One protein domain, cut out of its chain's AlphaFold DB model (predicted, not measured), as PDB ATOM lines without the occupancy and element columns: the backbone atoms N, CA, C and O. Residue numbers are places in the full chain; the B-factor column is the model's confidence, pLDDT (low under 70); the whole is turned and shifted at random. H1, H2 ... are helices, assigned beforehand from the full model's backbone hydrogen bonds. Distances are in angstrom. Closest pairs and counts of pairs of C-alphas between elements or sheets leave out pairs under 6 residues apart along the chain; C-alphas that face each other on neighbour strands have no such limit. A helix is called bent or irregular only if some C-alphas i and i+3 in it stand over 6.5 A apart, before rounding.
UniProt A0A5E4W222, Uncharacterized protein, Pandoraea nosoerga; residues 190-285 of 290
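Overview. This is residues 190 to 285 of the 290 residues of an uncharacterized protein of Pandoraea nosoerga (UniProt A0A5E4W222). One long helix, H1, forms one side of the domain, and a bent helix, H2, folds back slantwise over it so that both its arms, H2a and H2b, pack on H1. At the H2a end, H5 crosses that arm nearly at right angles, and the short helices H3 and H4 lie on the way back from the far end of H2b to H5. The printed part has 96 residues with five named helices, H1 to H5 in order along the chain, and no named strand; the class is all helix. The whole is compact, with a radius of gyration of the C-alphas of 13.9 A, and elongated, spanning 41 by 25 by 19 A.

Arrangement. H1, residues 190 to 216, is the longest helix. H2, residues 222 to 239, was assigned as one helix by its hydrogen bonds but is bent: C-alphas 229 and 232 are 6.9 A apart, and its arms, H2a, residues 222 to 229, and H2b, residues 232 to 239, stand at a steep tilt of 49 degrees. H1 touches H2a with residues 206 to 213 alone, opposite ways at a steep tilt of 61 degrees; the closest C-alphas, of Leu 206 and Ala 227, are 5.7 A apart. H1 touches H2b with residues 195 to 203 alone, opposite ways at 35.4 degrees, only just a steep tilt; the closest C-alphas, of Lys 196 and Ser 238, are 4.3 A apart. H3, residues 242 to 248, is close to H2b but not clearly touching it, the closest C-alphas, of Tyr 237 and Phe 245, being 7.1 A apart. H4, residues 253 to 256, touches no helix. H5, residues 266 to 285, touches H2a with residues 271 to 276 alone, about perpendicular at 84 degrees; the closest C-alphas, of Ser 223 and Ile 272, are 4.9 A apart. H1 and H5 are apart. The packing of the helices is mostly crossed, with 0 of 3 touching pairs at a shallow tilt. In H1, H2a, H2b and H5 every O i to N i+4 pair is within hydrogen-bond range, in H3 2 of 3 are, and H4 is too short for such a pair.

Along the chain. H1 begins at C-alpha 190, (451.425, 379.670, 357.378), and measures 39.3 A from first to last C-alpha. H2a measures 10.6 A and H2b 10.8 A, the latter ending at C-alpha 239, (454.256, 394.050, 354.843). H3 measures 9.9 A and H4 5.6 A. H5 measures 29.2 A and ends at C-alpha 285, (446.455, 399.453, 388.787).

Size, cuts and confidence. The two C-alphas farthest apart, of Ser 243 and Lys 285, are 44.0 A apart. The printed part has no cut. The links H1 to H2, H2 to H3 and H3 to H4 are tight, and H4 to H5, with 9 residues, is short. The mean pLDDT of the printed part is 77.0, with residue 219, residues 242 to 243, residues 259 to 268 and residues 282 to 285 under 70.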
ATOM      1  N   ALA A 190     452.068 379.644 356.067       83.69
ATOM      2  CA  ALA A 190     451.425 379.670 357.378       83.69
ATOM      3  C   ALA A 190     452.273 380.440 358.405       83.69
ATOM      4  O   ALA A 190     451.769 381.372 359.035       83.69
ATOM      5  N   THR A 191     453.570 380.131 358.509       82.00
ATOM      6  CA  THR A 191     454.494 380.823 359.421       82.00
ATOM      7  C   THR A 191     454.647 382.303 359.071       82.00
ATOM      8  O   THR A 191     454.606 383.153 359.957       82.00
ATOM      9  N   SER A 192     454.768 382.645 357.785       81.94
ATOM     10  CA  SER A 192     454.831 384.038 357.318       81.94
ATOM     11  C   SER A 192     453.580 384.821 357.730       81.94
ATOM     12  O   SER A 192     453.673 385.929 358.258       81.94
ATOM     13  N   THR A 193     452.398 384.223 357.569       84.38
ATOM     14  CA  THR A 193     451.126 384.847 357.962       84.38
ATOM     15  C   THR A 193     451.036 385.049 359.475       84.38
ATOM     16  O   THR A 193     450.641 386.126 359.927       84.38
ATOM     17  N   GLU A 194     451.434 384.050 360.262       86.62
ATOM     18  CA  GLU A 194     451.458 384.135 361.725       86.62
ATOM     19  C   GLU A 194     452.402 385.246 362.207       86.62
ATOM     20  O   GLU A 194     452.008 386.094 363.011       86.62
ATOM     21  N   VAL A 195     453.622 385.311 361.665       82.56
ATOM     22  CA  VAL A 195     454.607 386.328 362.057       82.56
ATOM     23  C   VAL A 195     454.170 387.729 361.635       82.56
ATOM     24  O   VAL A 195     454.365 388.674 362.403       82.56
ATOM     25  N   LYS A 196     453.512 387.889 360.482       84.62
ATOM     26  CA  LYS A 196     452.906 389.169 360.075       84.62
ATOM     27  C   LYS A 196     451.847 389.635 361.063       84.62
ATOM     28  O   LYS A 196     451.867 390.789 361.491       84.62
ATOM     29  N   GLN A 197     450.939 388.739 361.453       86.75
ATOM     30  CA  GLN A 197     449.884 389.050 362.418       86.75
ATOM     31  C   GLN A 197     450.463 389.392 363.795       86.75
ATOM     32  O   GLN A 197     450.066 390.394 364.394       86.75
ATOM     33  N   ALA A 198     451.438 388.615 364.270       85.56
ATOM     34  CA  ALA A 198     452.124 388.868 365.533       85.56
ATOM     35  C   ALA A 198     452.896 390.199 365.515       85.56
ATOM     36  O   ALA A 198     452.814 390.971 366.471       85.56
ATOM     37  N   SER A 199     453.585 390.509 364.413       84.94
ATOM     38  CA  SER A 199     454.338 391.759 364.248       84.94
ATOM     39  C   SER A 199     453.411 392.971 364.201       84.94
ATOM     40  O   SER A 199     453.660 393.951 364.897       84.94
ATOM     41  N   ALA A 200     452.294 392.887 363.471       85.00
ATOM     42  CA  ALA A 200     451.284 393.945 363.429       85.00
ATOM     43  C   ALA A 200     450.612 394.166 364.796       85.00
ATOM     44  O   ALA A 200     450.336 395.302 365.187       85.00
ATOM     45  N   TYR A 201     450.358 393.090 365.546       86.88
ATOM     46  CA  TYR A 201     449.835 393.181 366.907       86.88
ATOM     47  C   TYR A 201     450.830 393.869 367.850       86.88
ATOM     48  O   TYR A 201     450.459 394.809 368.556       86.88
ATOM     49  N   LEU A 202     452.097 393.446 367.823       85.12
ATOM     50  CA  LEU A 202     453.157 394.026 368.645       85.12
ATOM     51  C   LEU A 202     453.413 395.496 368.287       85.12
ATOM     52  O   LEU A 202     453.568 396.319 369.185       85.12
ATOM     53  N   LEU A 203     453.382 395.846 366.998       86.31
ATOM     54  CA  LEU A 203     453.523 397.223 366.523       86.31
ATOM     55  C   LEU A 203     452.477 398.143 367.168       86.31
ATOM     56  O   LEU A 203     452.838 399.150 367.772       86.31
ATOM     57  N   ARG A 204     451.196 397.748 367.153       85.31
ATOM     58  CA  ARG A 204     450.114 398.520 367.797       85.31
ATOM     59  C   ARG A 204     450.334 398.698 369.301       85.31
ATOM     60  O   ARG A 204     450.032 399.758 369.853       85.31
ATOM     61  N   GLN A 205     450.848 397.672 369.981       85.06
ATOM     62  CA  GLN A 205     451.181 397.772 371.403       85.06
ATOM     63  C   GLN A 205     452.333 398.756 371.636       85.06
ATOM     64  O   GLN A 205     452.241 399.601 372.528       85.06
ATOM     65  N   LEU A 206     453.378 398.703 370.812       86.19
ATOM     66  CA  LEU A 206     454.539 399.583 370.932       86.19
ATOM     67  C   LEU A 206     454.223 401.034 370.587       86.19
ATOM     68  O   LEU A 206     454.709 401.918 371.278       86.19
ATOM     69  N   GLU A 207     453.352 401.301 369.615       86.00
ATOM     70  CA  GLU A 207     452.859 402.657 369.335       86.00
ATOM     71  C   GLU A 207     452.109 403.260 370.532       86.00
ATOM     72  O   GLU A 207     452.155 404.468 370.770       86.00
ATOM     73  N   SER A 208     451.375 402.436 371.286       84.62
ATOM     74  CA  SER A 208     450.691 402.888 372.504       84.62
ATOM     75  C   SER A 208     451.673 403.157 373.647       84.62
ATOM     76  O   SER A 208     451.516 404.130 374.383       84.62
ATOM     77  N   PHE A 209     452.716 402.334 373.754       83.00
ATOM     78  CA  PHE A 209     453.761 402.470 374.762       83.00
ATOM     79  C   PHE A 209     454.695 403.655 374.480       83.00
ATOM     80  O   PHE A 209     455.001 404.420 375.390       83.00
ATOM     81  N   ASP A 210     455.086 403.875 373.222       83.88
ATOM     82  CA  ASP A 210     455.909 405.018 372.809       83.88
ATOM     83  C   ASP A 210     455.194 406.349 373.083       83.88
ATOM     84  O   ASP A 210     455.800 407.286 373.603       83.88
ATOM     85  N   ARG A 211     453.879 406.417 372.827       83.50
ATOM     86  CA  ARG A 211     453.059 407.580 373.207       83.50
ATOM     87  C   ARG A 211     453.112 407.847 374.709       83.50
ATOM     88  O   ARG A 211     453.402 408.972 375.108       83.50
ATOM     89  N   TRP A 212     452.934 406.813 375.532       84.06
ATOM     90  CA  TRP A 212     453.047 406.935 376.986       84.06
ATOM     91  C   TRP A 212     454.440 407.411 377.439       84.06
ATOM     92  O   TRP A 212     454.545 408.290 378.299       84.06
ATOM     93  N   CYS A 213     455.514 406.894 376.831       83.56
ATOM     94  CA  CYS A 213     456.886 407.328 377.115       83.56
ATOM     95  C   CYS A 213     457.097 408.822 376.816       83.56
ATOM     96  O   CYS A 213     457.783 409.516 377.573       83.56
ATOM     97  N   ARG A 214     456.507 409.331 375.724       82.75
ATOM     98  CA  ARG A 214     456.584 410.753 375.350       82.75
ATOM     99  C   ARG A 214     455.785 411.644 376.298       82.75
ATOM    100  O   ARG A 214     456.276 412.701 376.676       82.75
ATOM    101  N   GLU A 215     454.592 411.213 376.702       84.31
ATOM    102  CA  GLU A 215     453.714 411.964 377.613       84.31
ATOM    103  C   GLU A 215     454.275 412.048 379.042       84.31
ATOM    104  O   GLU A 215     454.123 413.067 379.710       84.31
ATOM    105  N   THR A 216     454.963 410.998 379.500       79.56
ATOM    106  CA  THR A 216     455.478 410.896 380.880       79.56
ATOM    107  C   THR A 216     456.907 411.446 381.028       79.56
ATOM    108  O   THR A 216     457.435 411.529 382.135       79.56
ATOM    109  N   GLY A 217     457.563 411.827 379.925       75.38
ATOM    110  CA  GLY A 217     458.944 412.326 379.933       75.38
ATOM    111  C   GLY A 217     460.004 411.262 380.259       75.38
ATOM    112  O   GLY A 217     461.136 411.602 380.596       75.38
ATOM    113  N   THR A 218     459.669 409.972 380.151       73.50
ATOM    114  CA  THR A 218     460.541 408.817 380.453       73.50
ATOM    115  C   THR A 218     461.333 408.318 379.238       73.50
ATOM    116  O   THR A 218     461.848 407.202 379.230       73.50
ATOM    117  N   SER A 219     461.513 409.164 378.221       67.88
ATOM    118  CA  SER A 219     462.185 408.841 376.952       67.88
ATOM    119  C   SER A 219     463.650 408.386 377.080       67.88
ATOM    120  O   SER A 219     464.213 407.868 376.118       67.88
ATOM    121  N   ALA A 220     464.279 408.562 378.247       70.06
ATOM    122  CA  ALA A 220     465.638 408.095 378.528       70.06
ATOM    123  C   ALA A 220     465.733 406.582 378.829       70.06
ATOM    124  O   ALA A 220     466.829 406.018 378.756       70.06
ATOM    125  N   GLN A 221     464.614 405.916 379.150       77.25
ATOM    126  CA  GLN A 221     464.588 404.481 379.464       77.25
ATOM    127  C   GLN A 221     464.959 403.615 378.252       77.25
ATOM    128  O   GLN A 221     464.749 403.992 377.092       77.25
ATOM    129  N   VAL A 222     465.545 402.444 378.517       78.19
ATOM    130  CA  VAL A 222     466.023 401.527 377.470       78.19
ATOM    131  C   VAL A 222     464.841 400.957 376.680       78.19
ATOM    132  O   VAL A 222     464.891 400.935 375.450       78.19
ATOM    133  N   SER A 223     463.743 400.605 377.354       79.88
ATOM    134  CA  SER A 223     462.502 400.132 376.720       79.88
ATOM    135  C   SER A 223     461.852 401.161 375.794       79.88
ATOM    136  O   SER A 223     461.407 400.787 374.713       79.88
ATOM    137  N   CYS A 224     461.827 402.447 376.158       80.19
ATOM    138  CA  CYS A 224     461.258 403.502 375.308       80.19
ATOM    139  C   CYS A 224     462.098 403.717 374.036       80.19
ATOM    140  O   CYS A 224     461.555 403.823 372.936       80.19
ATOM    141  N   ARG A 225     463.436 403.707 374.154       81.50
ATOM    142  CA  ARG A 225     464.333 403.791 372.986       81.50
ATOM    143  C   ARG A 225     464.196 402.575 372.074       81.50
ATOM    144  O   ARG A 225     464.110 402.730 370.857       81.50
ATOM    145  N   TRP A 226     464.118 401.381 372.658       85.06
ATOM    146  CA  TRP A 226     463.864 400.152 371.913       85.06
ATOM    147  C   TRP A 226     462.516 400.201 371.182       85.06
ATOM    148  O   TRP A 226     462.477 399.975 369.972       85.06
ATOM    149  N   ALA A 227     461.439 400.569 371.882       83.38
ATOM    150  CA  ALA A 227     460.088 400.624 371.333       83.38
ATOM    151  C   ALA A 227     459.980 401.578 370.143       83.38
ATOM    152  O   ALA A 227     459.285 401.263 369.185       83.38
ATOM    153  N   SER A 228     460.690 402.708 370.170       82.56
ATOM    154  CA  SER A 228     460.778 403.619 369.027       82.56
ATOM    155  C   SER A 228     461.584 403.012 367.868       82.56
ATOM    156  O   SER A 228     461.156 403.057 366.718       82.56
ATOM    157  N   SER A 229     462.725 402.380 368.164       81.62
ATOM    158  CA  SER A 229     463.632 401.834 367.143       81.62
ATOM    159  C   SER A 229     463.095 400.601 366.403       81.62
ATOM    160  O   SER A 229     463.410 400.402 365.232       81.62
ATOM    161  N   VAL A 230     462.282 399.770 367.062       85.19
ATOM    162  CA  VAL A 230     461.838 398.482 366.506       85.19
ATOM    163  C   VAL A 230     460.576 398.603 365.640       85.19
ATOM    164  O   VAL A 230     460.258 397.680 364.893       85.19
ATOM    165  N   GLN A 231     459.865 399.736 365.701       85.38
ATOM    166  CA  GLN A 231     458.615 399.957 364.957       85.38
ATOM    167  C   GLN A 231     458.799 399.786 363.449       85.38
ATOM    168  O   GLN A 231     458.019 399.067 362.831       85.38
ATOM    169  N   GLN A 232     459.857 400.369 362.873       82.56
ATOM    170  CA  GLN A 232     460.147 400.230 361.442       82.56
ATOM    171  C   GLN A 232     460.363 398.763 361.059       82.56
ATOM    172  O   GLN A 232     459.792 398.281 360.092       82.56
ATOM    173  N   LYS A 233     461.114 398.022 361.878       83.12
ATOM    174  CA  LYS A 233     461.406 396.605 361.643       83.12
ATOM    175  C   LYS A 233     460.148 395.731 361.702       83.12
ATOM    176  O   LYS A 233     459.984 394.825 360.893       83.12
ATOM    177  N   LEU A 234     459.244 396.001 362.647       83.44
ATOM    178  CA  LEU A 234     457.959 395.297 362.747       83.44
ATOM    179  C   LEU A 234     456.995 395.674 361.621       83.44
ATOM    180  O   LEU A 234     456.217 394.828 361.180       83.44
ATOM    181  N   LEU A 235     457.054 396.923 361.158       83.88
ATOM    182  CA  LEU A 235     456.314 397.379 359.991       83.88
ATOM    183  C   LEU A 235     456.779 396.615 358.746       83.88
ATOM    184  O   LEU A 235     455.946 396.003 358.081       83.88
ATOM    185  N   ASP A 236     458.087 396.558 358.501       82.50
ATOM    186  CA  ASP A 236     458.676 395.812 357.385       82.50
ATOM    187  C   ASP A 236     458.235 394.335 357.431       82.50
ATOM    188  O   ASP A 236     457.642 393.827 356.479       82.50
ATOM    189  N   TYR A 237     458.336 393.677 358.593       82.12
ATOM    190  CA  TYR A 237     457.873 392.291 358.765       82.12
ATOM    191  C   TYR A 237     456.380 392.084 358.520       82.12
ATOM    192  O   TYR A 237     455.981 391.005 358.084       82.12
ATOM    193  N   SER A 238     455.545 393.087 358.790       80.56
ATOM    194  CA  SER A 238     454.102 392.992 358.559       80.56
ATOM    195  C   SER A 238     453.713 393.105 357.078       80.56
ATOM    196  O   SER A 238     452.691 392.541 356.678       80.56
ATOM    197  N   TYR A 239     454.537 393.771 356.257       80.50
ATOM    198  CA  TYR A 239     454.256 394.050 354.843       80.50
ATOM    199  C   TYR A 239     455.125 393.262 353.851       80.50
ATOM    200  O   TYR A 239     454.750 393.156 352.682       80.50
ATOM    201  N   ASP A 240     456.232 392.667 354.294       76.44
ATOM    202  CA  ASP A 240     457.173 391.961 353.423       76.44
ATOM    203  C   ASP A 240     456.551 390.773 352.675       76.44
ATOM    204  O   ASP A 240     455.738 390.002 353.195       76.44
ATOM    205  N   HIS A 241     456.964 390.585 351.422       71.94
ATOM    206  CA  HIS A 241     456.602 389.409 350.631       71.94
ATOM    207  C   HIS A 241     457.301 388.147 351.180       71.94
ATOM    208  O   HIS A 241     458.388 388.238 351.745       71.94
ATOM    209  N   GLU A 242     456.725 386.953 350.990       68.62
ATOM    210  CA  GLU A 242     457.256 385.685 351.544       68.62
ATOM    211  C   GLU A 242     458.728 385.429 351.176       68.62
ATOM    212  O   GLU A 242     459.525 384.992 352.002       68.62
ATOM    213  N   SER A 243     459.115 385.782 349.951       69.12
ATOM    214  CA  SER A 243     460.494 385.686 349.460       69.12
ATOM    215  C   SER A 243     461.484 386.590 350.206       69.12
ATOM    216  O   SER A 243     462.653 386.234 350.346       69.12
ATOM    217  N   ILE A 244     461.032 387.747 350.694       74.44
ATOM    218  CA  ILE A 244     461.827 388.673 351.514       74.44
ATOM    219  C   ILE A 244     461.866 388.156 352.955       74.44
ATOM    220  O   ILE A 244     462.935 388.111 353.564       74.44
ATOM    221  N   PHE A 245     460.732 387.660 353.456       74.06
ATOM    222  CA  PHE A 245     460.599 387.100 354.798       74.06
ATOM    223  C   PHE A 245     461.566 385.936 355.063       74.06
ATOM    224  O   PHE A 245     462.214 385.911 356.106       74.06
ATOM    225  N   VAL A 246     461.760 385.021 354.104       74.56
ATOM    226  CA  VAL A 246     462.736 383.915 354.237       74.56
ATOM    227  C   VAL A 246     464.157 384.424 354.501       74.56
ATOM    228  O   VAL A 246     464.929 383.785 355.216       74.56
ATOM    229  N   LYS A 247     464.519 385.573 353.923       76.56
ATOM    230  CA  LYS A 247     465.885 386.102 353.965       76.56
ATOM    231  C   LYS A 247     466.108 387.115 355.089       76.56
ATOM    232  O   LYS A 247     467.220 387.194 355.605       76.56
ATOM    233  N   PHE A 248     465.081 387.879 355.453       75.25
ATOM    234  CA  PHE A 248     465.195 389.025 356.363       75.25
ATOM    235  C   PHE A 248     464.266 388.959 357.582       75.25
ATOM    236  O   PHE A 248     464.395 389.783 358.491       75.25
ATOM    237  N   GLY A 249     463.368 387.973 357.636       75.12
ATOM    238  CA  GLY A 249     462.493 387.731 358.776       75.12
ATOM    239  C   GLY A 249     463.263 387.380 360.058       75.12
ATOM    240  O   GLY A 249     464.449 387.029 360.015       75.12
ATOM    241  N   PRO A 250     462.603 387.483 361.224       76.56
ATOM    242  CA  PRO A 250     463.229 387.184 362.503       76.56
ATOM    243  C   PRO A 250     463.523 385.680 362.603       76.56
ATOM    244  O   PRO A 250     462.615 384.858 362.517       76.56
ATOM    245  N   GLN A 251     464.792 385.318 362.810       76.69
ATOM    246  CA  GLN A 251     465.212 383.920 362.993       76.69
ATOM    247  C   GLN A 251     465.023 383.481 364.447       76.69
ATOM    248  O   GLN A 251     464.779 382.314 364.746       76.69
ATOM    249  N   THR A 252     465.141 384.434 365.370       75.44
ATOM    250  CA  THR A 252     464.966 384.230 366.804       75.44
ATOM    251  C   THR A 252     464.222 385.405 367.430       75.44
ATOM    252  O   THR A 252     464.256 386.530 366.932       75.44
ATOM    253  N   SER A 253     463.597 385.180 368.587       73.25
ATOM    254  CA  SER A 253     462.952 386.256 369.353       73.25
ATOM    255  C   SER A 253     463.938 387.345 369.794       73.25
ATOM    256  O   SER A 253     463.540 388.496 369.956       73.25
ATOM    257  N   ALA A 254     465.229 387.021 369.926       71.81
ATOM    258  CA  ALA A 254     466.289 387.979 370.231       71.81
ATOM    259  C   ALA A 254     466.500 389.014 369.112       71.81
ATOM    260  O   ALA A 254     466.874 390.151 369.400       71.81
ATOM    261  N   ASP A 255     466.201 388.667 367.857       72.75
ATOM    262  CA  ASP A 255     466.354 389.583 366.721       72.75
ATOM    263  C   ASP A 255     465.359 390.754 366.784       72.75
ATOM    264  O   ASP A 255     465.610 391.809 366.199       72.75
ATOM    265  N   ILE A 256     464.259 390.606 367.531       77.94
ATOM    266  CA  ILE A 256     463.262 391.661 367.776       77.94
ATOM    267  C   ILE A 256     463.747 392.635 368.867       77.94
ATOM    268  O   ILE A 256     463.398 393.811 368.857       77.94
ATOM    269  N   TYR A 257     464.598 392.190 369.793       73.75
ATOM    270  CA  TYR A 257     465.130 393.040 370.869       73.75
ATOM    271  C   TYR A 257     466.383 393.831 370.466       73.75
ATOM    272  O   TYR A 257     466.920 394.590 371.272       73.75
ATOM    273  N   ALA A 258     466.874 393.646 369.240       70.12
ATOM    274  CA  ALA A 258     468.048 394.347 368.741       70.12
ATOM    275  C   ALA A 258     467.750 395.846 368.571       70.12
ATOM    276  O   ALA A 258     466.770 396.222 367.928       70.12
ATOM    277  N   ILE A 259     468.608 396.698 369.136       63.59
ATOM    278  CA  ILE A 259     468.567 398.152 368.946       63.59
ATOM    279  C   ILE A 259     469.639 398.490 367.899       63.59
ATOM    280  O   ILE A 259     470.833 398.444 368.198       63.59
ATOM    281  N   GLY A 260     469.229 398.797 366.666       61.88
ATOM    282  CA  GLY A 260     470.147 399.031 365.538       61.88
ATOM    283  C   GLY A 260     470.726 397.741 364.930       61.88
ATOM    284  O   GLY A 260     470.088 396.692 364.961       61.88
ATOM    285  N   GLU A 261     471.938 397.805 364.362       54.38
ATOM    286  CA  GLU A 261     472.609 396.662 363.703       54.38
ATOM    287  C   GLU A 261     473.266 395.664 364.678       54.38
ATOM    288  O   GLU A 261     473.877 394.678 364.266       54.38
ATOM    289  N   HIS A 262     473.180 395.898 365.987       56.16
ATOM    290  CA  HIS A 262     473.788 395.024 366.986       56.16
ATOM    291  C   HIS A 262     472.767 394.018 367.516       56.16
ATOM    292  O   HIS A 262     471.701 394.390 368.008       56.16
ATOM    293  N   ARG A 263     473.103 392.721 367.427       56.78
ATOM    294  CA  ARG A 263     472.311 391.639 368.032       56.78
ATOM    295  C   ARG A 263     472.059 391.951 369.506       56.78
ATOM    296  O   ARG A 263     472.984 392.339 370.217       56.78
ATOM    297  N   ALA A 264     470.822 391.746 369.955       59.91
ATOM    298  CA  ALA A 264     470.451 391.970 371.344       59.91
ATOM    299  C   ALA A 264     471.344 391.144 372.278       59.91
ATOM    300  O   ALA A 264     471.370 389.913 372.208       59.91
ATOM    301  N   GLN A 265     472.069 391.821 373.165       62.28
ATOM    302  CA  GLN A 265     472.736 391.169 374.283       62.28
ATOM    303  C   GLN A 265     471.649 390.690 375.259       62.28
ATOM    304  O   GLN A 265     470.731 391.449 375.575       62.28
ATOM    305  N   LEU A 266     471.726 389.436 375.723       60.69
ATOM    306  CA  LEU A 266     470.702 388.805 376.579       60.69
ATOM    307  C   LEU A 266     470.284 389.684 377.774       60.69
ATOM    308  O   LEU A 266     469.092 389.799 378.054       60.69
ATOM    309  N   SER A 267     471.233 390.393 378.391       61.75
ATOM    310  CA  SER A 267     470.988 391.317 379.507       61.75
ATOM    311  C   SER A 267     470.053 392.483 379.158       61.75
ATOM    312  O   SER A 267     469.176 392.817 379.947       61.75
ATOM    313  N   ALA A 268     470.174 393.064 377.960       65.81
ATOM    314  CA  ALA A 268     469.311 394.164 377.520       65.81
ATOM    315  C   ALA A 268     467.872 393.688 377.251       65.81
ATOM    316  O   ALA A 268     466.912 394.415 377.494       65.81
ATOM    317  N   SER A 269     467.704 392.444 376.789       72.75
ATOM    318  CA  SER A 269     466.375 391.864 376.560       72.75
ATOM    319  C   SER A 269     465.606 391.617 377.865       72.75
ATOM    320  O   SER A 269     464.391 391.813 377.915       72.75
ATOM    321  N   GLU A 270     466.304 391.235 378.937       76.94
ATOM    322  CA  GLU A 270     465.716 391.069 380.270       76.94
ATOM    323  C   GLU A 270     465.360 392.419 380.902       76.94
ATOM    324  O   GLU A 270     464.267 392.573 381.451       76.94
ATOM    325  N   GLU A 271     466.223 393.426 380.749       78.50
ATOM    326  CA  GLU A 271     465.966 394.798 381.197       78.50
ATOM    327  C   GLU A 271     464.707 395.379 380.531       78.50
ATOM    328  O   GLU A 271     463.774 395.789 381.220       78.50
ATOM    329  N   ILE A 272     464.583 395.267 379.203       79.06
ATOM    330  CA  ILE A 272     463.376 395.683 378.469       79.06
ATOM    331  C   ILE A 272     462.125 394.956 378.992       79.06
ATOM    332  O   ILE A 272     461.090 395.581 379.232       79.06
ATOM    333  N   ARG A 273     462.198 393.634 379.203       80.19
ATOM    334  CA  ARG A 273     461.063 392.841 379.716       80.19
ATOM    335  C   ARG A 273     460.641 393.280 381.116       80.19
ATOM    336  O   ARG A 273     459.444 393.360 381.391       80.19
ATOM    337  N   THR A 274     461.595 393.564 381.999       81.31
ATOM    338  CA  THR A 274     461.303 394.007 383.369       81.31
ATOM    339  C   THR A 274     460.693 395.409 383.414       81.31
ATOM    340  O   THR A 274     459.712 395.607 384.137       81.31
ATOM    341  N   GLU A 275     461.184 396.344 382.595       77.88
ATOM    342  CA  GLU A 275     460.621 397.693 382.461       77.88
ATOM    343  C   GLU A 275     459.181 397.655 381.915       77.88
ATOM    344  O   GLU A 275     458.268 398.245 382.502       77.88
ATOM    345  N   ILE A 276     458.926 396.865 380.863       80.25
ATOM    346  CA  ILE A 276     457.575 396.680 380.302       80.25
ATOM    347  C   ILE A 276     456.636 396.016 381.318       80.25
ATOM    348  O   ILE A 276     455.467 396.398 381.442       80.25
ATOM    349  N   ALA A 277     457.118 395.038 382.089       80.12
ATOM    350  CA  ALA A 277     456.328 394.408 383.147       80.12
ATOM    351  C   ALA A 277     456.000 395.384 384.293       80.12
ATOM    352  O   ALA A 277     454.955 395.258 384.938       80.12
ATOM    353  N   ALA A 278     456.870 396.357 384.577       76.00
ATOM    354  CA  ALA A 278     456.591 397.425 385.535       76.00
ATOM    355  C   ALA A 278     455.511 398.385 385.005       76.00
ATOM    356  O   ALA A 278     454.535 398.643 385.717       76.00
ATOM    357  N   TYR A 279     455.613 398.809 383.739       72.25
ATOM    358  CA  TYR A 279     454.570 399.590 383.064       72.25
ATOM    359  C   TYR A 279     453.220 398.868 383.089       72.25
ATOM    360  O   TYR A 279     452.234 399.418 383.576       72.25
ATOM    361  N   THR A 280     453.179 397.605 382.660       76.81
ATOM    362  CA  THR A 280     451.936 396.825 382.567       76.81
ATOM    363  C   THR A 280     451.233 396.719 383.922       76.81
ATOM    364  O   THR A 280     450.014 396.872 384.002       76.81
ATOM    365  N   ARG A 281     451.994 396.537 385.012       76.25
ATOM    366  CA  ARG A 281     451.462 396.535 386.385       76.25
ATOM    367  C   ARG A 281     450.925 397.901 386.820       76.25
ATOM    368  O   ARG A 281     449.906 397.951 387.506       76.25
ATOM    369  N   SER A 282     451.577 398.996 386.432       69.19
ATOM    370  CA  SER A 282     451.103 400.356 386.728       69.19
ATOM    371  C   SER A 282     449.839 400.725 385.935       69.19
ATOM    372  O   SER A 282     448.877 401.229 386.513       69.19
ATOM    373  N   ALA A 283     449.783 400.356 384.653       66.75
ATOM    374  CA  ALA A 283     448.635 400.563 383.777       66.75
ATOM    375  C   ALA A 283     447.410 399.740 384.214       66.75
ATOM    376  O   ALA A 283     446.280 400.214 384.113       66.75
ATOM    377  N   TRP A 284     447.620 398.527 384.743       60.22
ATOM    378  CA  TRP A 284     446.554 397.713 385.338       60.22
ATOM    379  C   TRP A 284     446.017 398.301 386.648       60.22
ATOM    380  O   TRP A 284     444.804 398.327 386.848       60.22
ATOM    381  N   LYS A 285     446.886 398.822 387.526       57.56
ATOM    382  CA  LYS A 285     446.455 399.453 388.787       57.56
ATOM    383  C   LYS A 285     445.607 400.709 388.567       57.56
ATOM    384  O   LYS A 285     444.630 400.883 389.283       57.56
TER     385      LYS A 285